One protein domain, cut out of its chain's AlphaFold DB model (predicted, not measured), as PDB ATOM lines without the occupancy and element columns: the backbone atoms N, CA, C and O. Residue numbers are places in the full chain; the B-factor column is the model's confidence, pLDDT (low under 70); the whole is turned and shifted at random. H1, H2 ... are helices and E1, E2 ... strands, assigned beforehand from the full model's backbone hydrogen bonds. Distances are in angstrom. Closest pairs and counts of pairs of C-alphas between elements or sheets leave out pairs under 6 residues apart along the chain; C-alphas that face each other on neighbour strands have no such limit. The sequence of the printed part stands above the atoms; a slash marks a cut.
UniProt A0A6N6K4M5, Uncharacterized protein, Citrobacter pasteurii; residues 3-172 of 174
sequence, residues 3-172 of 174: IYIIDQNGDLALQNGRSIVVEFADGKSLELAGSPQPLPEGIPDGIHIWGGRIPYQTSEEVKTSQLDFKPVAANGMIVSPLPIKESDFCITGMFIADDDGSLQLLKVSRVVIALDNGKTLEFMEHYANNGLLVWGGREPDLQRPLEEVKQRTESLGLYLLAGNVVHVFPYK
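AT A GLANCE: This is residues 3 to 172 of the 174 residues of an uncharacterized protein of Citrobacter pasteurii (UniProt A0A6N6K4M5). Two strongly twisted sheets of seven strands lie face to face as a sandwich, E11 and E12 in the middle of one layer and E4 and E5 in the middle of the other. The layers close up at corners where E12 meets E13 and E14 and where E5 meets E7, while residues 142 to 147, of which 146 and 147 belong to the small helix H1, stick out. At the other end of the longest span lies the long loop of residues 52 to 65. The printed part has 170 residues with fourteen named strands and one named helix, E1 to E12, then H1, then E13 and E14; the sheets, E2 E1 E10 E11 E12 E7 E6 and E9 E8 E3 E4 E5 E14 E13, are antiparallel throughout, and the class is mostly strand. It is compact, with a radius of gyration of the C-alphas of 15.3 A and spans of 49 by 39 by 30 A.

HOW THE PARTS SIT: One sheet runs, strand beside strand, E2, residues 12 to 15; E1, residues 3 to 6; E10, residues 110 to 114; E11, residues 120 to 125; E12, residues 132 to 136; E7, residues 76 to 82; and E6, residues 66 to 73. E10, E11 and E12 form a meander, each strand the antiparallel neighbour of the one before. E11 and E12 stand at 157 degrees, with N 133 and O 124 2.8 A apart, within hydrogen-bond range. E12 and E7 stand at 146 degrees, with N 79 and O 132 at 2.8 A. On the other side of E11 from E12 is its antiparallel neighbour E10, with N 113 and O 121 2.8 A apart, within hydrogen-bond range. The edge strands are E2 and E6. The other sheet runs E9, residues 103 to 106; E8, residues 91 to 97; E3, residues 19 to 24; E4, residues 29 to 34; E5, residues 47 to 51; E14, residues 165 to 171; and E13, residues 155 to 162. E3, E4 and E5 are a second meander. E4 and E5 are a hairpin at 159 degrees, with N 48 and O 33 2.8 A apart; E5 and E14 stand at 147 degrees, with N 168 and O 47 at 2.8 A. Between the sheets, the closest C-alphas of E12 and E13 are those of Gly 136 and Leu 156, 4.5 A, and those of E5 and E7 are Gly 51 and Pro 81, 5.4 A. E6 and E13 are near each other. E4 and E11 are apart. H1, residues 146 to 152, is on neither sheet; each of its O i to N i+4 pairs is within hydrogen-bond range.

IN THESE COORDINATES: E1 begins with C-alpha 3 at (43.158, -16.516, 3.504). The strands with most residues are E6, 22.0 A from first to last C-alpha, and E13, 21.9 A. E7 measures 19.2 A, E14 18.7 A, E11 17.2 A, E4 16.8 A, E3 16.6 A and E8 16.4 A. H1 is 10.1 A long and begins with C-alpha 146 at (45.619, -1.834, 24.066). E14 ends with C-alpha 171 at (46.757, 2.284, 5.083).

THE WHOLE: The two C-alphas farthest apart are those of Glu 60 and Pro 145, 49.3 A. The printed part has no cut. The links from E4 to E5, 12 residues, and from E5 to E6, 14 residues, are long. The mean pLDDT of the printed part is 88.2; residues 56 to 62 and 84 to 87 are under 70.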
ATOM      1  N   ILE A   3      44.450 -16.565   2.806       95.19
ATOM      2  CA  ILE A   3      43.158 -16.516   3.504       95.19
ATOM      3  C   ILE A   3      43.286 -17.262   4.830       95.19
ATOM      4  O   ILE A   3      43.750 -18.398   4.867       95.19
ATOM      5  N   TYR A   4      42.841 -16.647   5.917       95.62
ATOM      6  CA  TYR A   4      42.791 -17.253   7.238       95.62
ATOM      7  C   TYR A   4      41.393 -17.127   7.826       95.62
ATOM      8  O   TYR A   4      40.752 -16.086   7.704       95.62
ATOM      9  N   ILE A   5      40.957 -18.157   8.540       93.12
ATOM     10  CA  ILE A   5      39.834 -18.046   9.472       93.12
ATOM     11  C   ILE A   5      40.364 -17.908  10.895       93.12
ATOM     12  O   ILE A   5      41.493 -18.308  11.185       93.12
ATOM     13  N   ILE A   6      39.541 -17.345  11.772       87.81
ATOM     14  CA  ILE A   6      39.815 -17.313  13.207       87.81
ATOM     15  C   ILE A   6      39.205 -18.571  13.816       87.81
ATOM     16  O   ILE A   6      38.005 -18.805  13.665       87.81
ATOM     17  N   ASP A   7      40.024 -19.392  14.463       82.06
ATOM     18  CA  ASP A   7      39.547 -20.587  15.147       82.06
ATOM     19  C   ASP A   7      38.920 -20.263  16.518       82.06
ATOM     20  O   ASP A   7      38.868 -19.116  16.966       82.06
ATOM     21  N   GLN A   8      38.428 -21.292  17.204       78.44
ATOM     22  CA  GLN A   8      37.798 -21.168  18.524       78.44
ATOM     23  C   GLN A   8      38.723 -20.619  19.627       78.44
ATOM     24  O   GLN A   8      38.228 -20.159  20.654       78.44
ATOM     25  N   ASN A   9      40.044 -20.668  19.431       78.25
ATOM     26  CA  ASN A   9      41.039 -20.133  20.359       78.25
ATOM     27  C   ASN A   9      41.432 -18.688  20.009       78.25
ATOM     28  O   ASN A   9      42.170 -18.050  20.758       78.25
ATOM     29  N   GLY A  10      40.933 -18.156  18.889       78.19
ATOM     30  CA  GLY A  10      41.315 -16.846  18.375       78.19
ATOM     31  C   GLY A  10      42.566 -16.866  17.493       78.19
ATOM     32  O   GLY A  10      43.054 -15.790  17.130       78.19
ATOM     33  N   ASP A  11      43.075 -18.051  17.143       86.25
ATOM     34  CA  ASP A  11      44.259 -18.231  16.309       86.25
ATOM     35  C   ASP A  11      43.902 -18.236  14.817       86.25
ATOM     36  O   ASP A  11      42.767 -18.495  14.411       86.25
ATOM     37  N   LEU A  12      44.886 -17.912  13.974       91.44
ATOM     38  CA  LEU A  12      44.718 -17.891  12.522       91.44
ATOM     39  C   LEU A  12      44.966 -19.276  11.918       91.44
ATOM     40  O   LEU A  12      46.096 -19.764  11.918       91.44
ATOM     41  N   ALA A  13      43.937 -19.855  11.304       93.44
ATOM     42  CA  ALA A  13      44.037 -21.103  10.555       93.44
ATOM     43  C   ALA A  13      44.026 -20.830   9.045       93.44
ATOM     44  O   ALA A  13      43.031 -20.346   8.498       93.44
ATOM     45  N   LEU A  14      45.136 -21.150   8.368       94.88
ATOM     46  CA  LEU A  14      45.281 -20.976   6.920       94.88
ATOM     47  C   LEU A  14      44.245 -21.819   6.173       94.88
ATOM     48  O   LEU A  14      44.072 -22.999   6.473       94.88
ATOM     49  N   GLN A  15      43.600 -21.212   5.184       93.88
ATOM     50  CA  GLN A  15      42.692 -21.884   4.272       93.88
ATOM     51  C   GLN A  15      43.266 -21.896   2.857       93.88
ATOM     52  O   GLN A  15      43.888 -20.925   2.419       93.88
ATOM     53  N   ASN A  16      43.031 -22.996   2.146       91.75
ATOM     54  CA  ASN A  16      43.355 -23.103   0.729       91.75
ATOM     55  C   ASN A  16      42.180 -22.578  -0.087       91.75
ATOM     56  O   ASN A  16      41.046 -22.938   0.203       91.75
ATOM     57  N   GLY A  17      42.476 -21.729  -1.065       91.12
ATOM     58  CA  GLY A  17      41.518 -21.178  -2.013       91.12
ATOM     59  C   GLY A  17      41.978 -19.827  -2.540       91.12
ATOM     60  O   GLY A  17      42.917 -19.223  -2.011       91.12
ATOM     61  N   ARG A  18      41.337 -19.358  -3.609       91.88
ATOM     62  CA  ARG A  18      41.792 -18.168  -4.350       91.88
ATOM     63  C   ARG A  18      41.058 -16.889  -3.966       91.88
ATOM     64  O   ARG A  18      41.625 -15.803  -4.063       91.88
ATOM     65  N   SER A  19      39.797 -17.011  -3.564       94.50
ATOM     66  CA  SER A  19      38.916 -15.889  -3.257       94.50
ATOM     67  C   SER A  19      37.884 -16.285  -2.207       94.50
ATOM     68  O   SER A  19      37.701 -17.464  -1.894       94.50
ATOM     69  N   ILE A  20      37.220 -15.280  -1.643       95.56
ATOM     70  CA  ILE A  20      36.081 -15.464  -0.744       95.56
ATOM     71  C   ILE A  20      34.837 -14.956  -1.456       95.56
ATOM     72  O   ILE A  20      34.837 -13.842  -1.973       95.56
ATOM     73  N   VAL A  21      33.766 -15.736  -1.442       94.94
ATOM     74  CA  VAL A  21      32.451 -15.335  -1.937       94.94
ATOM     75  C   VAL A  21      31.534 -15.106  -0.747       94.94
ATOM     76  O   VAL A  21      31.460 -15.936   0.151       94.94
ATOM     77  N   VAL A  22      30.840 -13.978  -0.737       94.62
ATOM     78  CA  VAL A  22      29.852 -13.622   0.280       94.62
ATOM     79  C   VAL A  22      28.495 -13.592  -0.398       94.62
ATOM     80  O   VAL A  22      28.330 -12.850  -1.362       94.62
ATOM     81  N   GLU A  23      27.542 -14.385   0.075       93.31
ATOM     82  CA  GLU A  23      26.180 -14.427  -0.463       93.31
ATOM     83  C   GLU A  23      25.203 -13.686   0.451       93.31
ATOM     84  O   GLU A  23      25.319 -13.732   1.677       93.31
ATOM     85  N   PHE A  24      24.243 -13.000  -0.167       91.44
ATOM     86  CA  PHE A  24      23.202 -12.224   0.502       91.44
ATOM     87  C   PHE A  24      21.830 -12.870   0.294       91.44
ATOM     88  O   PHE A  24      21.605 -13.608  -0.670       91.44
ATOM     89  N   ALA A  25      20.886 -12.567   1.186       89.19
ATOM     90  CA  ALA A  25      19.537 -13.137   1.162       89.19
ATOM     91  C   ALA A  25      18.745 -12.846  -0.128       89.19
ATOM     92  O   ALA A  25      17.859 -13.619  -0.491       89.19
ATOM     93  N   ASP A  26      19.072 -11.771  -0.847       86.56
ATOM     94  CA  ASP A  26      18.456 -11.413  -2.130       86.56
ATOM     95  C   ASP A  26      19.083 -12.117  -3.351       86.56
ATOM     96  O   ASP A  26      18.721 -11.826  -4.495       86.56
ATOM     97  N   GLY A  27      20.027 -13.035  -3.118       88.12
ATOM     98  CA  GLY A  27      20.731 -13.788  -4.151       88.12
ATOM     99  C   GLY A  27      21.863 -13.019  -4.838       88.12
ATOM    100  O   GLY A  27      22.424 -13.527  -5.813       88.12
ATOM    101  N   LYS A  28      22.204 -11.808  -4.374       90.88
ATOM    102  CA  LYS A  28      23.432 -11.122  -4.791       90.88
ATOM    103  C   LYS A  28      24.638 -11.663  -4.032       90.88
ATOM    104  O   LYS A  28      24.516 -12.358  -3.024       90.88
ATOM    105  N   SER A  29      25.822 -11.314  -4.522       93.00
ATOM    106  CA  SER A  29      27.075 -11.717  -3.900       93.00
ATOM    107  C   SER A  29      28.123 -10.611  -3.927       93.00
ATOM    108  O   SER A  29      28.038  -9.674  -4.723       93.00
ATOM    109  N   LEU A  30      29.146 -10.768  -3.095       95.06
ATOM    110  CA  LEU A  30      30.445 -10.129  -3.259       95.06
ATOM    111  C   LEU A  30      31.513 -11.203  -3.480       95.06
ATOM    112  O   LEU A  30      31.392 -12.302  -2.941       95.06
ATOM    113  N   GLU A  31      32.571 -10.888  -4.221       95.19
ATOM    114  CA  GLU A  31      33.765 -11.737  -4.310       95.19
ATOM    115  C   GLU A  31      35.027 -10.936  -3.949       95.19
ATOM    116  O   GLU A  31      35.308  -9.892  -4.539       95.19
ATOM    117  N   LEU A  32      35.766 -11.419  -2.946       96.12
ATOM    118  CA  LEU A  32      37.007 -10.854  -2.414       96.12
ATOM    119  C   LEU A  32      38.189 -11.619  -3.013       96.12
ATOM    120  O   LEU A  32      38.358 -12.804  -2.720       96.12
ATOM    121  N   ALA A  33      39.020 -10.968  -3.821       94.31
ATOM    122  CA  ALA A  33      40.146 -11.627  -4.480       94.31
ATOM    123  C   ALA A  33      41.373 -10.727  -4.570       94.31
ATOM    124  O   ALA A  33      41.263  -9.502  -4.579       94.31
ATOM    125  N   GLY A  34      42.547 -11.346  -4.679       92.62
ATOM    126  CA  GLY A  34      43.806 -10.629  -4.837       92.62
ATOM    127  C   GLY A  34      43.777  -9.708  -6.054       92.62
ATOM    128  O   GLY A  34      43.228 -10.057  -7.103       92.62
ATOM    129  N   SER A  35      44.363  -8.525  -5.907       88.31
ATOM    130  CA  SER A  35      44.436  -7.562  -7.001       88.31
ATOM    131  C   SER A  35      45.386  -8.050  -8.104       88.31
ATOM    132  O   SER A  35      46.389  -8.710  -7.806       88.31
ATOM    133  N   PRO A  36      45.103  -7.741  -9.384       84.88
ATOM    134  CA  PRO A  36      45.988  -8.080 -10.483       84.88
ATOM    135  C   PRO A  36      47.329  -7.365 -10.311       84.88
ATOM    136  O   PRO A  36      47.383  -6.211  -9.887       84.88
ATOM    137  N   GLN A  37      48.406  -8.064 -10.660       81.88
ATOM    138  CA  GLN A  37      49.766  -7.541 -10.586       81.88
ATOM    139  C   GLN A  37      50.350  -7.359 -11.999       81.88
ATOM    140  O   GLN A  37      50.130  -8.222 -12.854       81.88
ATOM    141  N   PRO A  38      51.117  -6.281 -12.253       82.31
ATOM    142  CA  PRO A  38      51.450  -5.213 -11.308       82.31
ATOM    143  C   PRO A  38      50.275  -4.251 -11.069       82.31
ATOM    144  O   PRO A  38      49.499  -3.960 -11.980       82.31
ATOM    145  N   LEU A  39      50.179  -3.729  -9.846       81.31
ATOM    146  CA  LEU A  39      49.284  -2.615  -9.534       81.31
ATOM    147  C   LEU A  39      49.752  -1.318 -10.226       81.31
ATOM    148  O   LEU A  39      50.958  -1.135 -10.424       81.31
ATOM    149  N   PRO A  40      48.830  -0.397 -10.575       82.31
ATOM    150  CA  PRO A  40      49.193   0.947 -11.016       82.31
ATOM    151  C   PRO A  40      50.107   1.657 -10.011       82.31
ATOM    152  O   PRO A  40      49.986   1.470  -8.798       82.31
ATOM    153  N   GLU A  41      51.007   2.501 -10.516       84.38
ATOM    154  CA  GLU A  41      51.948   3.252  -9.683       84.38
ATOM    155  C   GLU A  41      51.211   4.075  -8.613       84.38
ATOM    156  O   GLU A  41      50.211   4.740  -8.889       84.38
ATOM    157  N   GLY A  42      51.697   4.004  -7.371       83.81
ATOM    158  CA  GLY A  42      51.097   4.687  -6.223       83.81
ATOM    159  C   GLY A  42      49.917   3.961  -5.567       83.81
ATOM    160  O   GLY A  42      49.458   4.421  -4.524       83.81
ATOM    161  N   ILE A  43      49.443   2.831  -6.109       86.38
ATOM    162  CA  ILE A  43      48.409   2.009  -5.461       86.38
ATOM    163  C   ILE A  43      49.073   0.962  -4.548       86.38
ATOM    164  O   ILE A  43      49.826   0.119  -5.041       86.38
ATOM    165  N   PRO A  44      48.806   0.973  -3.226       91.06
ATOM    166  CA  PRO A  44      49.368  -0.018  -2.312       91.06
ATOM    167  C   PRO A  44      48.809  -1.425  -2.536       91.06
ATOM    168  O   PRO A  44      47.684  -1.593  -3.013       91.06
ATOM    169  N   ASP A  45      49.577  -2.429  -2.105       92.69
ATOM    170  CA  ASP A  45      49.140  -3.828  -2.071       92.69
ATOM    171  C   ASP A  45      47.839  -3.992  -1.262       92.69
ATOM    172  O   ASP A  45      47.662  -3.379  -0.204       92.69
ATOM    173  N   GLY A  46      46.921  -4.798  -1.790       95.06
ATOM    174  CA  GLY A  46      45.526  -4.859  -1.366       95.06
ATOM    175  C   GLY A  46      44.745  -5.953  -2.088       95.06
ATOM    176  O   GLY A  46      45.325  -6.853  -2.699       95.06
ATOM    177  N   ILE A  47      43.420  -5.875  -2.012       96.25
ATOM    178  CA  ILE A  47      42.519  -6.797  -2.710       96.25
ATOM    179  C   ILE A  47      41.430  -6.047  -3.466       96.25
ATOM    180  O   ILE A  47      41.101  -4.904  -3.146       96.25
ATOM    181  N   HIS A  48      40.792  -6.736  -4.404       95.88
ATOM    182  CA  HIS A  48      39.551  -6.291  -5.014       95.88
ATOM    183  C   HIS A  48      38.338  -6.883  -4.302       95.88
ATOM    184  O   HIS A  48      38.301  -8.075  -3.992       95.88
ATOM    185  N   ILE A  49      37.315  -6.050  -4.128       96.44
ATOM    186  CA  ILE A  49      35.958  -6.468  -3.786       96.44
ATOM    187  C   ILE A  49      35.088  -6.237  -5.013       96.44
ATOM    188  O   ILE A  49      34.940  -5.101  -5.470       96.44
ATOM    189  N   TRP A  50      34.523  -7.317  -5.537       95.06
ATOM    190  CA  TRP A  50      33.629  -7.308  -6.686       95.06
ATOM    191  C   TRP A  50      32.179  -7.392  -6.225       95.06
ATOM    192  O   TRP A  50      31.844  -8.221  -5.386       95.06
ATOM    193  N   GLY A  51      31.315  -6.560  -6.797       94.31
ATOM    194  CA  GLY A  51      29.869  -6.706  -6.732       94.31
ATOM    195  C   GLY A  51      29.425  -7.770  -7.724       94.31
ATOM    196  O   GLY A  51      29.398  -7.523  -8.933       94.31
ATOM    197  N   GLY A  52      29.087  -8.950  -7.215       92.12
ATOM    198  CA  GLY A  52      28.881 -10.164  -7.998       92.12
ATOM    199  C   GLY A  52      30.065 -11.127  -7.934       92.12
ATOM    200  O   GLY A  52      30.908 -11.045  -7.042       92.12
ATOM    201  N   ARG A  53      30.103 -12.068  -8.879       89.50
ATOM    202  CA  ARG A  53      31.223 -13.005  -9.063       89.50
ATOM    203  C   ARG A  53      32.233 -12.434 -10.051       89.50
ATOM    204  O   ARG A  53      31.858 -11.712 -10.976       89.50
ATOM    205  N   ILE A  54      33.506 -12.777  -9.879       87.00
ATOM    206  CA  ILE A  54      34.542 -12.419 -10.852       87.00
ATOM    207  C   ILE A  54      34.240 -13.156 -12.168       87.00
ATOM    208  O   ILE A  54      33.953 -14.356 -12.142       87.00
ATOM    209  N   PRO A  55      34.278 -12.472 -13.326       73.00
ATOM    210  CA  PRO A  55      34.013 -13.089 -14.620       73.00
ATOM    211  C   PRO A  55      35.152 -14.040 -15.007       73.00
ATOM    212  O   PRO A  55      36.150 -13.628 -15.599       73.00
ATOM    213  N   TYR A  56      35.019 -15.322 -14.677       69.19
ATOM    214  CA  TYR A  56      35.929 -16.353 -15.174       69.19
ATOM    215  C   TYR A  56      35.528 -16.747 -16.598       69.19
ATOM    216  O   TYR A  56      34.347 -16.749 -16.939       69.19
ATOM    217  N   GLN A  57      36.510 -17.098 -17.437       51.94
ATOM    218  CA  GLN A  57      36.324 -17.383 -18.872       51.94
ATOM    219  C   GLN A  57      35.300 -18.500 -19.180       51.94
ATOM    220  O   GLN A  57      34.944 -18.691 -20.339       51.94
ATOM    221  N   THR A  58      34.830 -19.232 -18.167       52.62
ATOM    222  CA  THR A  58      33.945 -20.396 -18.275       52.62
ATOM    223  C   THR A  58      32.527 -20.191 -17.723       52.62
ATOM    224  O   THR A  58      31.723 -21.111 -17.848       52.62
ATOM    225  N   SER A  59      32.178 -19.045 -17.119       53.78
ATOM    226  CA  SER A  59      30.843 -18.872 -16.513       53.78
ATOM    227  C   SER A  59      29.802 -18.330 -17.501       53.78
ATOM    228  O   SER A  59      30.007 -17.264 -18.087       53.78
ATOM    229  N   GLU A  60      28.654 -19.006 -17.616       55.25
ATOM    230  CA  GLU A  60      27.420 -18.401 -18.143       55.25
ATOM    231  C   GLU A  60      27.030 -17.164 -17.306       55.25
ATOM    232  O   GLU A  60      27.269 -17.138 -16.101       55.25
ATOM    233  N   GLU A  61      26.484 -16.139 -17.979       57.72
ATOM    234  CA  GLU A  61      26.058 -14.816 -17.476       57.72
ATOM    235  C   GLU A  61      26.706 -14.325 -16.164       57.72
ATOM    236  O   GLU A  61      26.281 -14.633 -15.047       57.72
ATOM    237  N   VAL A  62      27.700 -13.445 -16.303       67.19
ATOM    238  CA  VAL A  62      28.333 -12.746 -15.179       67.19
ATOM    239  C   VAL A  62      27.304 -11.830 -14.512       67.19
ATOM    240  O   VAL A  62      27.014 -10.733 -14.993       67.19
ATOM    241  N   LYS A  63      26.756 -12.261 -13.375       77.75
ATOM    242  CA  LYS A  63      25.908 -11.411 -12.534       77.75
ATOM    243  C   LYS A  63      26.782 -10.397 -11.805       77.75
ATOM    244  O   LYS A  63      27.466 -10.746 -10.846       77.75
ATOM    245  N   THR A  64      26.739  -9.146 -12.252       87.00
ATOM    246  CA  THR A  64      27.395  -8.014 -11.585       87.00
ATOM    247  C   THR A  64      26.389  -7.176 -10.806       87.00
ATOM    248  O   THR A  64      25.227  -7.067 -11.192       87.00
ATOM    249  N   SER A  65      26.835  -6.522  -9.742       90.19
ATOM    250  CA  SER A  65      26.050  -5.548  -8.980       90.19
ATOM    251  C   SER A  65      26.893  -4.312  -8.710       90.19
ATOM    252  O   SER A  65      28.096  -4.427  -8.494       90.19
ATOM    253  N   GLN A  66      26.280  -3.128  -8.720       93.06
ATOM    254  CA  GLN A  66      26.974  -1.932  -8.236       93.06
ATOM    255  C   GLN A  66      27.299  -2.095  -6.749       93.06
ATOM    256  O   GLN A  66      26.650  -2.884  -6.073       93.06
ATOM    257  N   LEU A  67      28.287  -1.376  -6.234       93.56
ATOM    258  CA  LEU A  67      28.637  -1.402  -4.817       93.56
ATOM    259  C   LEU A  67      28.101  -0.157  -4.105       93.56
ATOM    260  O   LEU A  67      28.176   0.950  -4.637       93.56
ATOM    261  N   ASP A  68      27.588  -0.353  -2.893       91.50
ATOM    262  CA  ASP A  68      27.341   0.692  -1.900       91.50
ATOM    263  C   ASP A  68      28.391   0.613  -0.789       91.50
ATOM    264  O   ASP A  68      28.815  -0.477  -0.383       91.50
ATOM    265  N   PHE A  69      28.790   1.785  -0.300       90.19
ATOM    266  CA  PHE A  69      29.867   1.963   0.667       90.19
ATOM    267  C   PHE A  69      29.401   2.877   1.797       90.19
ATOM    268  O   PHE A  69      29.084   4.046   1.568       90.19
ATOM    269  N   LYS A  70      29.405   2.370   3.032       91.94
ATOM    270  CA  LYS A  70      29.061   3.157   4.225       91.94
ATOM    271  C   LYS A  70      30.240   3.178   5.198       91.94
ATOM    272  O   LYS A  70      30.506   2.156   5.837       91.94
ATOM    273  N   PRO A  71      30.969   4.301   5.323       92.06
ATOM    274  CA  PRO A  71      32.085   4.387   6.256       92.06
ATOM    275  C   PRO A  71      31.561   4.323   7.689       92.06
ATOM    276  O   PRO A  71      30.585   4.993   8.027       92.06
ATOM    277  N   VAL A  72      32.225   3.534   8.534       91.69
ATOM    278  CA  VAL A  72      31.874   3.397   9.959       91.69
ATOM    279  C   VAL A  72      32.998   3.854  10.888       91.69
ATOM    280  O   VAL A  72      32.733   4.245  12.020       91.69
ATOM    281  N   ALA A  73      34.244   3.852  10.406       90.44
ATOM    282  CA  ALA A  73      35.416   4.360  11.113       90.44
ATOM    283  C   ALA A  73      36.554   4.661  10.120       90.44
ATOM    284  O   ALA A  73      36.489   4.277   8.954       90.44
ATOM    285  N   ALA A  74      37.644   5.290  10.575       90.44
ATOM    286  CA  ALA A  74      38.839   5.521   9.742       90.44
ATOM    287  C   ALA A  74      39.500   4.218   9.240       90.44
ATOM    288  O   ALA A  74      40.275   4.209   8.286       90.44
ATOM    289  N   ASN A  75      39.207   3.113   9.912       93.75
ATOM    290  CA  ASN A  75      39.677   1.767   9.637       93.75
ATOM    291  C   ASN A  75      38.554   0.820   9.204       93.75
ATOM    292  O   ASN A  75      38.826  -0.362   9.040       93.75
ATOM    293  N   GLY A  76      37.324   1.306   9.007       94.12
ATOM    294  CA  GLY A  76      36.157   0.453   8.805       94.12
ATOM    295  C   GLY A  76      35.166   0.970   7.771       94.12
ATOM    296  O   GLY A  76      34.767   2.137   7.800       94.12
ATOM    297  N   MET A  77      34.705   0.072   6.905       95.12
ATOM    298  CA  MET A  77      33.716   0.346   5.861       95.12
ATOM    299  C   MET A  77      32.738  -0.819   5.752       95.12
ATOM    300  O   MET A  77      33.158  -1.970   5.738       95.12
ATOM    301  N   ILE A  78      31.446  -0.534   5.611       94.25
ATOM    302  CA  ILE A  78      30.470  -1.537   5.182       94.25
ATOM    303  C   ILE A  78      30.404  -1.511   3.656       94.25
ATOM    304  O   ILE A  78      30.239  -0.445   3.061       94.25
ATOM    305  N   VAL A  79      30.508  -2.684   3.039       94.44
ATOM    306  CA  VAL A  79      30.399  -2.896   1.596       94.44
ATOM    307  C   VAL A  79      29.220  -3.818   1.314       94.44
ATOM    308  O   VAL A  79      29.040  -4.842   1.976       94.44
ATOM    309  N   SER A  80      28.406  -3.465   0.326       92.50
ATOM    310  CA  SER A  80      27.235  -4.261  -0.053       92.50
ATOM    311  C   SER A  80      26.879  -4.069  -1.530       92.50
ATOM    312  O   SER A  80      27.177  -3.012  -2.088       92.50
ATOM    313  N   PRO A  81      26.275  -5.063  -2.203       91.38
ATOM    314  CA  PRO A  81      25.846  -4.897  -3.586       91.38
ATOM    315  C   PRO A  81      24.511  -4.130  -3.690       91.38
ATOM    316  O   PRO A  81      23.574  -4.378  -2.949       91.38
ATOM    317  N   LEU A  82      24.368  -3.213  -4.644       85.88
ATOM    318  CA  LEU A  82      23.119  -2.522  -4.969       85.88
ATOM    319  C   LEU A  82      22.336  -3.231  -6.084       85.88
ATOM    320  O   LEU A  82      22.932  -3.843  -6.975       85.88
ATOM    321  N   PRO A  83      20.999  -3.069  -6.123       70.00
ATOM    322  CA  PRO A  83      20.156  -2.533  -5.054       70.00
ATOM    323  C   PRO A  83      19.838  -3.628  -4.026       70.00
ATOM    324  O   PRO A  83      19.262  -4.647  -4.403       70.00
ATOM    325  N   ILE A  84      20.142  -3.413  -2.747       65.81
ATOM    326  CA  ILE A  84      19.612  -4.230  -1.646       65.81
ATOM    327  C   ILE A  84      18.497  -3.432  -0.956       65.81
ATOM    328  O   ILE A  84      18.659  -2.242  -0.676       65.81
ATOM    329  N   LYS A  85      17.346  -4.063  -0.691       68.75
ATOM    330  CA  LYS A  85      16.358  -3.499   0.243       68.75
ATOM    331  C   LYS A  85      16.904  -3.657   1.655       68.75
ATOM    332  O   LYS A  85      17.487  -4.687   1.950       68.75
ATOM    333  N   GLU A  86      16.666  -2.700   2.550       67.56
ATOM    334  CA  GLU A  86      17.233  -2.745   3.911       67.56
ATOM    335  C   GLU A  86      16.968  -4.051   4.684       67.56
ATOM    336  O   GLU A  86      17.792  -4.449   5.501       67.56
ATOM    337  N   SER A  87      15.871  -4.755   4.395       64.62
ATOM    338  CA  SER A  87      15.550  -6.067   4.974       64.62
ATOM    339  C   SER A  87      16.422  -7.230   4.484       64.62
ATOM    340  O   SER A  87      16.410  -8.289   5.106       64.62
ATOM    341  N   ASP A  88      17.156  -7.052   3.386       70.31
ATOM    342  CA  ASP A  88      17.776  -8.138   2.620       70.31
ATOM    343  C   ASP A  88      19.317  -8.122   2.709       70.31
ATOM    344  O   ASP A  88      19.990  -8.898   2.034       70.31
ATOM    345  N   PHE A  89      19.896  -7.271   3.565       72.88
ATOM    346  CA  PHE A  89      21.351  -7.168   3.769       72.88
ATOM    347  C   PHE A  89      21.985  -8.337   4.550       72.88
ATOM    348  O   PHE A  89      23.198  -8.345   4.764       72.88
ATOM    349  N   CYS A  90      21.187  -9.315   4.971       83.44
ATOM    350  CA  CYS A  90      21.652 -10.469   5.729       83.44
ATOM    351  C   CYS A  90      22.612 -11.325   4.888       83.44
ATOM    352  O   CYS A  90      22.253 -11.748   3.780       83.44
ATOM    353  N   ILE A  91      23.808 -11.598   5.422       90.25
ATOM    354  CA  ILE A  91      24.753 -12.530   4.803       90.25
ATOM    355  C   ILE A  91      24.263 -13.950   5.082       90.25
ATOM    356  O   ILE A  91      24.125 -14.377   6.225       90.25
ATOM    357  N   THR A  92      24.004 -14.712   4.025       91.12
ATOM    358  CA  THR A  92      23.544 -16.104   4.130       91.12
ATOM    359  C   THR A  92      24.700 -17.093   4.196       91.12
ATOM    360  O   THR A  92      24.537 -18.201   4.710       91.12
ATOM    361  N   GLY A  93      25.880 -16.698   3.712       92.44
ATOM    362  CA  GLY A  93      27.084 -17.506   3.800       92.44
ATOM    363  C   GLY A  93      28.331 -16.787   3.305       92.44
ATOM    364  O   GLY A  93      28.282 -15.948   2.406       92.44
ATOM    365  N   MET A  94      29.468 -17.162   3.887       94.81
ATOM    366  CA  MET A  94      30.791 -16.880   3.341       94.81
ATOM    367  C   MET A  94      31.398 -18.189   2.856       94.81
ATOM    368  O   MET A  94      31.325 -19.205   3.543       94.81
ATOM    369  N   PHE A  95      32.011 -18.171   1.685       94.56
ATOM    370  CA  PHE A  95      32.545 -19.347   1.024       94.56
ATOM    371  C   PHE A  95      33.964 -19.073   0.571       94.56
ATOM    372  O   PHE A  95      34.276 -17.961   0.158       94.56
ATOM    373  N   ILE A  96      34.808 -20.090   0.587       94.56
ATOM    374  CA  ILE A  96      36.050 -20.065  -0.174       94.56
ATOM    375  C   ILE A  96      35.761 -20.606  -1.560       94.56
ATOM    376  O   ILE A  96      35.129 -21.655  -1.685       94.56
ATOM    377  N   ALA A  97      36.213 -19.884  -2.580       92.31
ATOM    378  CA  ALA A  97      36.211 -20.383  -3.941       92.31
ATOM    379  C   ALA A  97      37.591 -20.938  -4.308       92.31
ATOM    380  O   ALA A  97      38.607 -20.262  -4.120       92.31
ATOM    381  N   ASP A  98      37.609 -22.133  -4.885       88.94
ATOM    382  CA  ASP A  98      38.802 -22.737  -5.483       88.94
ATOM    383  C   ASP A  98      38.918 -22.386  -6.972       88.94
ATOM    384  O   ASP A  98      38.017 -21.774  -7.557       88.94
ATOM    385  N   ASP A  99      40.051 -22.738  -7.587       82.81
ATOM    386  CA  ASP A  99      40.392 -22.413  -8.982       82.81
ATOM    387  C   ASP A  99      39.398 -22.967 -10.007       82.81
ATOM    388  O   ASP A  99      39.194 -22.365 -11.061       82.81
ATOM    389  N   ASP A 100      38.735 -24.075  -9.683       81.81
ATOM    390  CA  ASP A 100      37.676 -24.675 -10.499       81.81
ATOM    391  C   ASP A 100      36.306 -23.993 -10.318       81.81
ATOM    392  O   ASP A 100      35.336 -24.344 -10.991       81.81
ATOM    393  N   GLY A 101      36.221 -22.998  -9.431       78.75
ATOM    394  CA  GLY A 101      35.000 -22.274  -9.100       78.75
ATOM    395  C   GLY A 101      34.120 -22.956  -8.053       78.75
ATOM    396  O   GLY A 101      33.078 -22.386  -7.708       78.75
ATOM    397  N   SER A 102      34.519 -24.123  -7.534       87.50
ATOM    398  CA  SER A 102      33.811 -24.791  -6.442       87.50
ATOM    399  C   SER A 102      33.810 -23.928  -5.181       87.50
ATOM    400  O   SER A 102      34.719 -23.130  -4.951       87.50
ATOM    401  N   LEU A 103      32.735 -24.040  -4.395       91.88
ATOM    402  CA  LEU A 103      32.522 -23.248  -3.187       91.88
ATOM    403  C   LEU A 103      32.519 -24.140  -1.950       91.88
ATOM    404  O   LEU A 103      31.682 -25.036  -1.822       91.88
ATOM    405  N   GLN A 104      33.395 -23.831  -0.998       94.25
ATOM    406  CA  GLN A 104      33.392 -24.426   0.332       94.25
ATOM    407  C   GLN A 104      32.842 -23.429   1.353       94.25
ATOM    408  O   GLN A 104      33.424 -22.369   1.569       94.25
ATOM    409  N   LEU A 105      31.747 -23.784   2.032       94.56
ATOM    410  CA  LEU A 105      31.165 -22.954   3.091       94.56
ATOM    411  C   LEU A 105      32.134 -22.789   4.272       94.56
ATOM    412  O   LEU A 105      32.601 -23.772   4.856       94.56
ATOM    413  N   LEU A 106      32.350 -21.542   4.679       90.81
ATOM    414  CA  LEU A 106      33.061 -21.175   5.892       90.81
ATOM    415  C   LEU A 106      32.089 -21.090   7.069       90.81
ATOM    416  O   LEU A 106      31.233 -20.212   7.135       90.81
ATOM    417  N   LYS A 107      32.241 -21.988   8.046       86.75
ATOM    418  CA  LYS A 107      31.457 -21.973   9.294       86.75
ATOM    419  C   LYS A 107      32.072 -21.031  10.335       86.75
ATOM    420  O   LYS A 107      32.364 -21.452  11.450       86.75
ATOM    421  N   VAL A 108      32.318 -19.781   9.952       82.75
ATOM    422  CA  VAL A 108      32.929 -18.755  10.812       82.75
ATOM    423  C   VAL A 108      32.259 -17.406  10.591       82.75
ATOM    424  O   VAL A 108      31.680 -17.162   9.538       82.75
ATOM    425  N   SER A 109      32.367 -16.516  11.573       83.38
ATOM    426  CA  SER A 109      31.841 -15.148  11.485       83.38
ATOM    427  C   SER A 109      32.840 -14.145  10.908       83.38
ATOM    428  O   SER A 109      32.439 -13.048  10.527       83.38
ATOM    429  N   ARG A 110      34.133 -14.496  10.853       90.44
ATOM    430  CA  ARG A 110      35.218 -13.585  10.469       90.44
ATOM    431  C   ARG A 110      36.258 -14.271   9.595       90.44
ATOM    432  O   ARG A 110      36.639 -15.414   9.856       90.44
ATOM    433  N   VAL A 111      36.766 -13.541   8.612       94.94
ATOM    434  CA  VAL A 111      37.849 -13.976   7.726       94.94
ATOM    435  C   VAL A 111      38.928 -12.904   7.680       94.94
ATOM    436  O   VAL A 111      38.640 -11.714   7.682       94.94
ATOM    437  N   VAL A 112      40.185 -13.327   7.641       96.75
ATOM    438  CA  VAL A 112      41.352 -12.447   7.611       96.75
ATOM    439  C   VAL A 112      42.149 -12.756   6.360       96.75
ATOM    440  O   VAL A 112      42.530 -13.901   6.128       96.75
ATOM    441  N   ILE A 113      42.442 -11.738   5.561       96.62
ATOM    442  CA  ILE A 113      43.341 -11.857   4.416       96.62
ATOM    443  C   ILE A 113      44.673 -11.214   4.786       96.62
ATOM    444  O   ILE A 113      44.719 -10.035   5.134       96.62
ATOM    445  N   ALA A 114      45.759 -11.983   4.691       95.56
ATOM    446  CA  ALA A 114      47.110 -11.439   4.731       95.56
ATOM    447  C   ALA A 114      47.589 -11.107   3.315       95.56
ATOM    448  O   ALA A 114      47.459 -11.913   2.381       95.56
ATOM    449  N   LEU A 115      48.146  -9.910   3.193       94.12
ATOM    450  CA  LEU A 115      48.697  -9.351   1.969       94.12
ATOM    451  C   LEU A 115      50.191  -9.661   1.861       94.12
ATOM    452  O   LEU A 115      50.833 -10.067   2.835       94.12
ATOM    453  N   ASP A 116      50.753  -9.474   0.673       90.25
ATOM    454  CA  ASP A 116      52.145  -9.831   0.406       90.25
ATOM    455  C   ASP A 116      53.106  -8.825   1.071       90.25
ATOM    456  O   ASP A 116      54.228  -9.175   1.438       90.25
ATOM    457  N   ASN A 117      52.628  -7.605   1.353       89.50
ATOM    458  CA  ASN A 117      53.317  -6.608   2.182       89.50
ATOM    459  C   ASN A 117      53.287  -6.893   3.705       89.50
ATOM    460  O   ASN A 117      53.763  -6.070   4.490       89.50
ATOM    461  N   GLY A 118      52.711  -8.019   4.142       90.75
ATOM    462  CA  GLY A 118      52.627  -8.420   5.551       90.75
ATOM    463  C   GLY A 118      51.497  -7.765   6.354       90.75
ATOM    464  O   GLY A 118      51.297  -8.123   7.516       90.75
ATOM    465  N   LYS A 119      50.734  -6.838   5.761       93.31
ATOM    466  CA  LYS A 119      49.539  -6.258   6.385       93.31
ATOM    467  C   LYS A 119      48.327  -7.179   6.228       93.31
ATOM    468  O   LYS A 119      48.364  -8.182   5.515       93.31
ATOM    469  N   THR A 120      47.236  -6.838   6.913       95.62
ATOM    470  CA  THR A 120      46.005  -7.638   6.902       95.62
ATOM    471  C   THR A 120      44.769  -6.797   6.620       95.62
ATOM    472  O   THR A 120      44.771  -5.581   6.810       95.62
ATOM    473  N   LEU A 121      43.723  -7.468   6.149       97.19
ATOM    474  CA  LEU A 121      42.352  -6.979   6.107       97.19
ATOM    475  C   LEU A 121      41.460  -8.017   6.786       97.19
ATOM    476  O   LEU A 121      41.657  -9.219   6.588       97.19
ATOM    477  N   GLU A 122      40.481  -7.566   7.561       96.75
ATOM    478  CA  GLU A 122      39.514  -8.435   8.230       96.75
ATOM    479  C   GLU A 122      38.097  -8.164   7.718       96.75
ATOM    480  O   GLU A 122      37.716  -7.021   7.471       96.75
ATOM    481  N   PHE A 123      37.334  -9.240   7.535       96.12
ATOM    482  CA  PHE A 123      36.014  -9.255   6.918       96.12
ATOM    483  C   PHE A 123      35.037  -9.999   7.812       96.12
ATOM    484  O   PHE A 123      35.353 -11.085   8.301       96.12
ATOM    485  N   MET A 124      33.847  -9.440   8.001       93.56
ATOM    486  CA  MET A 124      32.782 -10.064   8.784       93.56
ATOM    487  C   MET A 124      31.420  -9.480   8.443       93.56
ATOM    488  O   MET A 124      31.331  -8.410   7.847       93.56
ATOM    489  N   GLU A 125      30.349 -10.154   8.848       89.94
ATOM    490  CA  GLU A 125      29.025  -9.534   8.818       89.94
ATOM    491  C   GLU A 125      28.998  -8.313   9.743       89.94
ATOM    492  O   GLU A 125      29.487  -8.360  10.874       89.94
ATOM    493  N   HIS A 126      28.457  -7.195   9.256       84.88
ATOM    494  CA  HIS A 126      28.315  -6.015  10.097       84.88
ATOM    495  C   HIS A 126      27.317  -6.271  11.236       84.88
ATOM    496  O   HIS A 126      26.280  -6.889  11.035       84.88
ATOM    497  N   TYR A 127      27.575  -5.692  12.409       78.56
ATOM    498  CA  TYR A 127      26.782  -5.853  13.637       78.56
ATOM    499  C   TYR A 127      25.276  -5.601  13.513       78.56
ATOM    500  O   TYR A 127      24.492  -6.117  14.305       78.56
ATOM    501  N   ALA A 128      24.878  -4.761  12.558       78.56
ATOM    502  CA  ALA A 128      23.481  -4.441  12.270       78.56
ATOM    503  C   ALA A 128      22.916  -5.222  11.067       78.56
ATOM    504  O   ALA A 128      21.879  -4.834  10.537       78.56
ATOM    505  N   ASN A 129      23.615  -6.265  10.607       74.94
ATOM    506  CA  ASN A 129      23.286  -7.111   9.454       74.94
ATOM    507  C   ASN A 129      22.976  -6.305   8.186       74.94
ATOM    508  O   ASN A 129      22.010  -6.577   7.481       74.94
ATOM    509  N   ASN A 130      23.766  -5.259   7.930       78.25
ATOM    510  CA  ASN A 130      23.536  -4.302   6.844       78.25
ATOM    511  C   ASN A 130      24.624  -4.355   5.746       78.25
ATOM    512  O   ASN A 130      24.798  -3.383   5.011       78.25
ATOM    513  N   GLY A 131      25.373  -5.460   5.659       88.50
ATOM    514  CA  GLY A 131      26.445  -5.647   4.684       88.50
ATOM    515  C   GLY A 131      27.674  -6.368   5.238       88.50
ATOM    516  O   GLY A 131      27.701  -6.827   6.382       88.50
ATOM    517  N   LEU A 132      28.718  -6.423   4.411       94.69
ATOM    518  CA  LEU A 132      30.034  -6.926   4.785       94.69
ATOM    519  C   LEU A 132      30.859  -5.792   5.403       94.69
ATOM    520  O   LEU A 132      31.181  -4.819   4.723       94.69
ATOM    521  N   LEU A 133      31.228  -5.917   6.672       95.75
ATOM    522  CA  LEU A 133      32.202  -5.040   7.308       95.75
ATOM    523  C   LEU A 133      33.613  -5.421   6.848       95.75
ATOM    524  O   LEU A 133      34.028  -6.572   6.965       95.75
ATOM    525  N   VAL A 134      34.343  -4.430   6.346       96.62
ATOM    526  CA  VAL A 134      35.747  -4.503   5.942       96.62
ATOM    527  C   VAL A 134      36.562  -3.644   6.891       96.62
ATOM    528  O   VAL A 134      36.235  -2.472   7.100       96.62
ATOM    529  N   TRP A 135      37.638  -4.209   7.432       96.12
ATOM    530  CA  TRP A 135      38.501  -3.539   8.392       96.12
ATOM    531  C   TRP A 135      39.963  -3.506   7.945       96.12
ATOM    532  O   TRP A 135      40.512  -4.511   7.490       96.12
ATOM    533  N   GLY A 136      40.605  -2.348   8.108       96.25
ATOM    534  CA  GLY A 136      42.047  -2.176   7.958       96.25
ATOM    535  C   GLY A 136      42.791  -2.870   9.098       96.25
ATOM    536  O   GLY A 136      42.657  -2.501  10.267       96.25
ATOM    537  N   GLY A 137      43.592  -3.884   8.783       94.62
ATOM    538  CA  GLY A 137      44.217  -4.718   9.801       94.62
ATOM    539  C   GLY A 137      43.205  -5.677  10.424       94.62
ATOM    540  O   GLY A 137      42.571  -6.468   9.728       94.62
ATOM    541  N   ARG A 138      43.080  -5.615  11.748       92.31
ATOM    542  CA  ARG A 138      42.196  -6.453  12.558       92.31
ATOM    543  C   ARG A 138      41.198  -5.596  13.318       92.31
ATOM    544  O   ARG A 138      41.544  -4.514  13.794       92.31
ATOM    545  N   GLU A 139      39.975  -6.088  13.445       91.75
ATOM    546  CA  GLU A 139      38.965  -5.420  14.254       91.75
ATOM    547  C   GLU A 139      39.401  -5.379  15.735       91.75
ATOM    548  O   GLU A 139      39.933  -6.377  16.237       91.75
ATOM    549  N   PRO A 140      39.206  -4.253  16.454       88.69
ATOM    550  CA  PRO A 140      39.580  -4.143  17.857       88.69
ATOM    551  C   PRO A 140      38.907  -5.199  18.741       88.69
ATOM    552  O   PRO A 140      37.692  -5.209  18.927       88.69
ATOM    553  N   ASP A 141      39.727  -6.052  19.350       86.94
ATOM    554  CA  ASP A 141      39.309  -7.004  20.374       86.94
ATOM    555  C   ASP A 141      39.483  -6.368  21.758       86.94
ATOM    556  O   ASP A 141      40.604  -6.183  22.235       86.94
ATOM    557  N   LEU A 142      38.365  -6.023  22.406       82.50
ATOM    558  CA  LEU A 142      38.354  -5.357  23.715       82.50
ATOM    559  C   LEU A 142      38.930  -6.220  24.849       82.50
ATOM    560  O   LEU A 142      39.177  -5.699  25.936       82.50
ATOM    561  N   GLN A 143      39.138  -7.519  24.620       88.38
ATOM    562  CA  GLN A 143      39.761  -8.415  25.594       88.38
ATOM    563  C   GLN A 143      41.292  -8.421  25.495       88.38
ATOM    564  O   GLN A 143      41.960  -8.944  26.389       88.38
ATOM    565  N   ARG A 144      41.868  -7.831  24.437       87.56
ATOM    566  CA  ARG A 144      43.320  -7.763  24.235       87.56
ATOM    567  C   ARG A 144      43.928  -6.490  24.830       87.56
ATOM    568  O   ARG A 144      43.262  -5.455  24.910       87.56
ATOM    569  N   PRO A 145      45.217  -6.521  25.219       93.25
ATOM    570  CA  PRO A 145      45.930  -5.324  25.642       93.25
ATOM    571  C   PRO A 145      45.897  -4.236  24.564       93.25
ATOM    572  O   PRO A 145      46.103  -4.514  23.383       93.25
ATOM    573  N   LEU A 146      45.721  -2.980  24.979       91.00
ATOM    574  CA  LEU A 146      45.619  -1.834  24.066       91.00
ATOM    575  C   LEU A 146      46.787  -1.747  23.072       91.00
ATOM    576  O   LEU A 146      46.579  -1.431  21.903       91.00
ATOM    577  N   GLU A 147      48.011  -2.025  23.520       92.25
ATOM    578  CA  GLU A 147      49.187  -1.985  22.646       92.25
ATOM    579  C   GLU A 147      49.149  -3.069  21.563       92.25
ATOM    580  O   GLU A 147      49.536  -2.811  20.427       92.25
ATOM    581  N   GLU A 148      48.597  -4.243  21.864       90.06
ATOM    582  CA  GLU A 148      48.400  -5.291  20.862       90.06
ATOM    583  C   GLU A 148      47.311  -4.899  19.851       90.06
ATOM    584  O   GLU A 148      47.473  -5.086  18.644       90.06
ATOM    585  N   VAL A 149      46.220  -4.289  20.331       90.25
ATOM    586  CA  VAL A 149      45.141  -3.775  19.473       90.25
ATOM    587  C   VAL A 149      45.679  -2.718  18.506       90.25
ATOM    588  O   VAL A 149      45.421  -2.797  17.304       90.25
ATOM    589  N   LYS A 150      46.486  -1.766  18.994       88.69
ATOM    590  CA  LYS A 150      47.119  -0.733  18.159       88.69
ATOM    591  C   LYS A 150      48.041  -1.323  17.094       88.69
ATOM    592  O   LYS A 150      48.025  -0.849  15.966       88.69
ATOM    593  N   GLN A 151      48.829  -2.342  17.436       89.62
ATOM    594  CA  GLN A 151      49.770  -2.972  16.503       89.62
ATOM    595  C   GLN A 151      49.081  -3.720  15.361       89.62
ATOM    596  O   GLN A 151      49.671  -3.893  14.299       89.62
ATOM    597  N   ARG A 152      47.849  -4.182  15.581       90.00
ATOM    598  CA  ARG A 152      47.087  -4.965  14.604       90.00
ATOM    599  C   ARG A 152      46.049  -4.143  13.844       90.00
ATOM    600  O   ARG A 152      45.432  -4.677  12.928       90.00
ATOM    601  N   THR A 153      45.854  -2.879  14.209       91.25
ATOM    602  CA  THR A 153      44.904  -1.975  13.558       91.25
ATOM    603  C   THR A 153      45.615  -1.121  12.512       91.25
ATOM    604  O   THR A 153      46.651  -0.525  12.791       91.25
ATOM    605  N   GLU A 154      45.027  -1.000  11.328       93.75
ATOM    606  CA  GLU A 154      45.478  -0.096  10.263       93.75
ATOM    607  C   GLU A 154      44.289   0.773   9.829       93.75
ATOM    608  O   GLU A 154      43.138   0.374   9.988       93.75
ATOM    609  N   SER A 155      44.521   1.961   9.272       94.06
ATOM    610  CA  SER A 155      43.452   2.671   8.556       94.06
ATOM    611  C   SER A 155      43.052   1.888   7.301       94.06
ATOM    612  O   SER A 155      43.788   1.019   6.833       94.06
ATOM    613  N   LEU A 156      41.885   2.189   6.735       95.81
ATOM    614  CA  LEU A 156      41.415   1.548   5.509       95.81
ATOM    615  C   LEU A 156      41.486   2.544   4.352       95.81
ATOM    616  O   LEU A 156      40.827   3.581   4.370       95.81
ATOM    617  N   GLY A 157      42.298   2.226   3.348       94.50
ATOM    618  CA  GLY A 157      42.349   2.931   2.077       94.50
ATOM    619  C   GLY A 157      41.459   2.256   1.037       94.50
ATOM    620  O   GLY A 157      41.302   1.032   1.032       94.50
ATOM    621  N   LEU A 158      40.875   3.065   0.153       93.50
ATOM    622  CA  LEU A 158      40.039   2.601  -0.947       93.50
ATOM    623  C   LEU A 158      40.442   3.304  -2.241       93.50
ATOM    624  O   LEU A 158      40.706   4.506  -2.252       93.50
ATOM    625  N   TYR A 159      40.430   2.557  -3.336       92.44
ATOM    626  CA  TYR A 159      40.575   3.077  -4.687       92.44
ATOM    627  C   TYR A 159      39.430   2.532  -5.544       92.44
ATOM    628  O   TYR A 159      39.317   1.326  -5.772       92.44
ATOM    629  N   LEU A 160      38.532   3.419  -5.976       90.56
ATOM    630  CA  LEU A 160      37.367   3.049  -6.778       90.56
ATOM    631  C   LEU A 160      37.820   2.729  -8.206       90.56
ATOM    632  O   LEU A 160      38.339   3.603  -8.897       90.56
ATOM    633  N   LEU A 161      37.625   1.484  -8.642       90.38
ATOM    634  CA  LEU A 161      38.033   1.032  -9.976       90.38
ATOM    635  C   LEU A 161      36.872   1.086 -10.971       90.38
ATOM    636  O   LEU A 161      37.038   1.531 -12.104       90.38
ATOM    637  N   ALA A 162      35.693   0.635 -10.544       90.06
ATOM    638  CA  ALA A 162      34.465   0.632 -11.330       90.06
ATOM    639  C   ALA A 162      33.243   0.657 -10.401       90.06
ATOM    640  O   ALA A 162      33.357   0.433  -9.199       90.06
ATOM    641  N   GLY A 163      32.045   0.865 -10.955       89.94
ATOM    642  CA  GLY A 163      30.808   0.868 -10.161       89.94
ATOM    643  C   GLY A 163      30.543  -0.441  -9.405       89.94
ATOM    644  O   GLY A 163      29.848  -0.427  -8.398       89.94
ATOM    645  N   ASN A 164      31.106  -1.559  -9.867       92.62
ATOM    646  CA  ASN A 164      31.005  -2.885  -9.261       92.62
ATOM    647  C   ASN A 164      32.341  -3.405  -8.700       92.62
ATOM    648  O   ASN A 164      32.420  -4.584  -8.374       92.62
ATOM    649  N   VAL A 165      33.401  -2.589  -8.639       93.88
ATOM    650  CA  VAL A 165      34.724  -3.036  -8.170       93.88
ATOM    651  C   VAL A 165      35.430  -1.937  -7.395       93.88
ATOM    652  O   VAL A 165      35.631  -0.830  -7.898       93.88
ATOM    653  N   VAL A 166      35.894  -2.274  -6.197       95.00
ATOM    654  CA  VAL A 166      36.777  -1.416  -5.400       95.00
ATOM    655  C   VAL A 166      38.056  -2.159  -5.046       95.00
ATOM    656  O   VAL A 166      38.021  -3.347  -4.732       95.00
ATOM    657  N   HIS A 167      39.183  -1.454  -5.080       95.69
ATOM    658  CA  HIS A 167      40.430  -1.913  -4.476       95.69
ATOM    659  C   HIS A 167      40.508  -1.397  -3.042       95.69
ATOM    660  O   HIS A 167      40.360  -0.197  -2.808       95.69
ATOM    661  N   VAL A 168      40.726  -2.288  -2.083       96.44
ATOM    662  CA  VAL A 168      40.848  -1.958  -0.659       96.44
ATOM    663  C   VAL A 168      42.214  -2.377  -0.143       96.44
ATOM    664  O   VAL A 168      42.737  -3.433  -0.505       96.44
ATOM    665  N   PHE A 169      42.804  -1.546   0.709       95.31
ATOM    666  CA  PHE A 169      44.145  -1.777   1.233       95.31
ATOM    667  C   PHE A 169      44.306  -1.188   2.640       95.31
ATOM    668  O   PHE A 169      43.737  -0.141   2.948       95.31
ATOM    669  N   PRO A 170      45.097  -1.827   3.513       94.19
ATOM    670  CA  PRO A 170      45.436  -1.278   4.814       94.19
ATOM    671  C   PRO A 170      46.423  -0.118   4.659       94.19
ATOM    672  O   PRO A 170      47.524  -0.249   4.112       94.19
ATOM    673  N   TYR A 171      46.028   1.034   5.175       88.81
ATOM    674  CA  TYR A 171      46.757   2.284   5.083       88.81
ATOM    675  C   TYR A 171      47.252   2.722   6.457       88.81
ATOM    676  O   TYR A 171      46.570   2.552   7.465       88.81
ATOM    677  N   LYS A 172      48.427   3.342   6.490       77.44
ATOM    678  CA  LYS A 172      48.925   4.019   7.680       77.44
ATOM    679  C   LYS A 172      49.160   5.467   7.297       77.44
ATOM    680  O   LYS A 172      49.883   5.724   6.341       77.44
TER     681      LYS A 172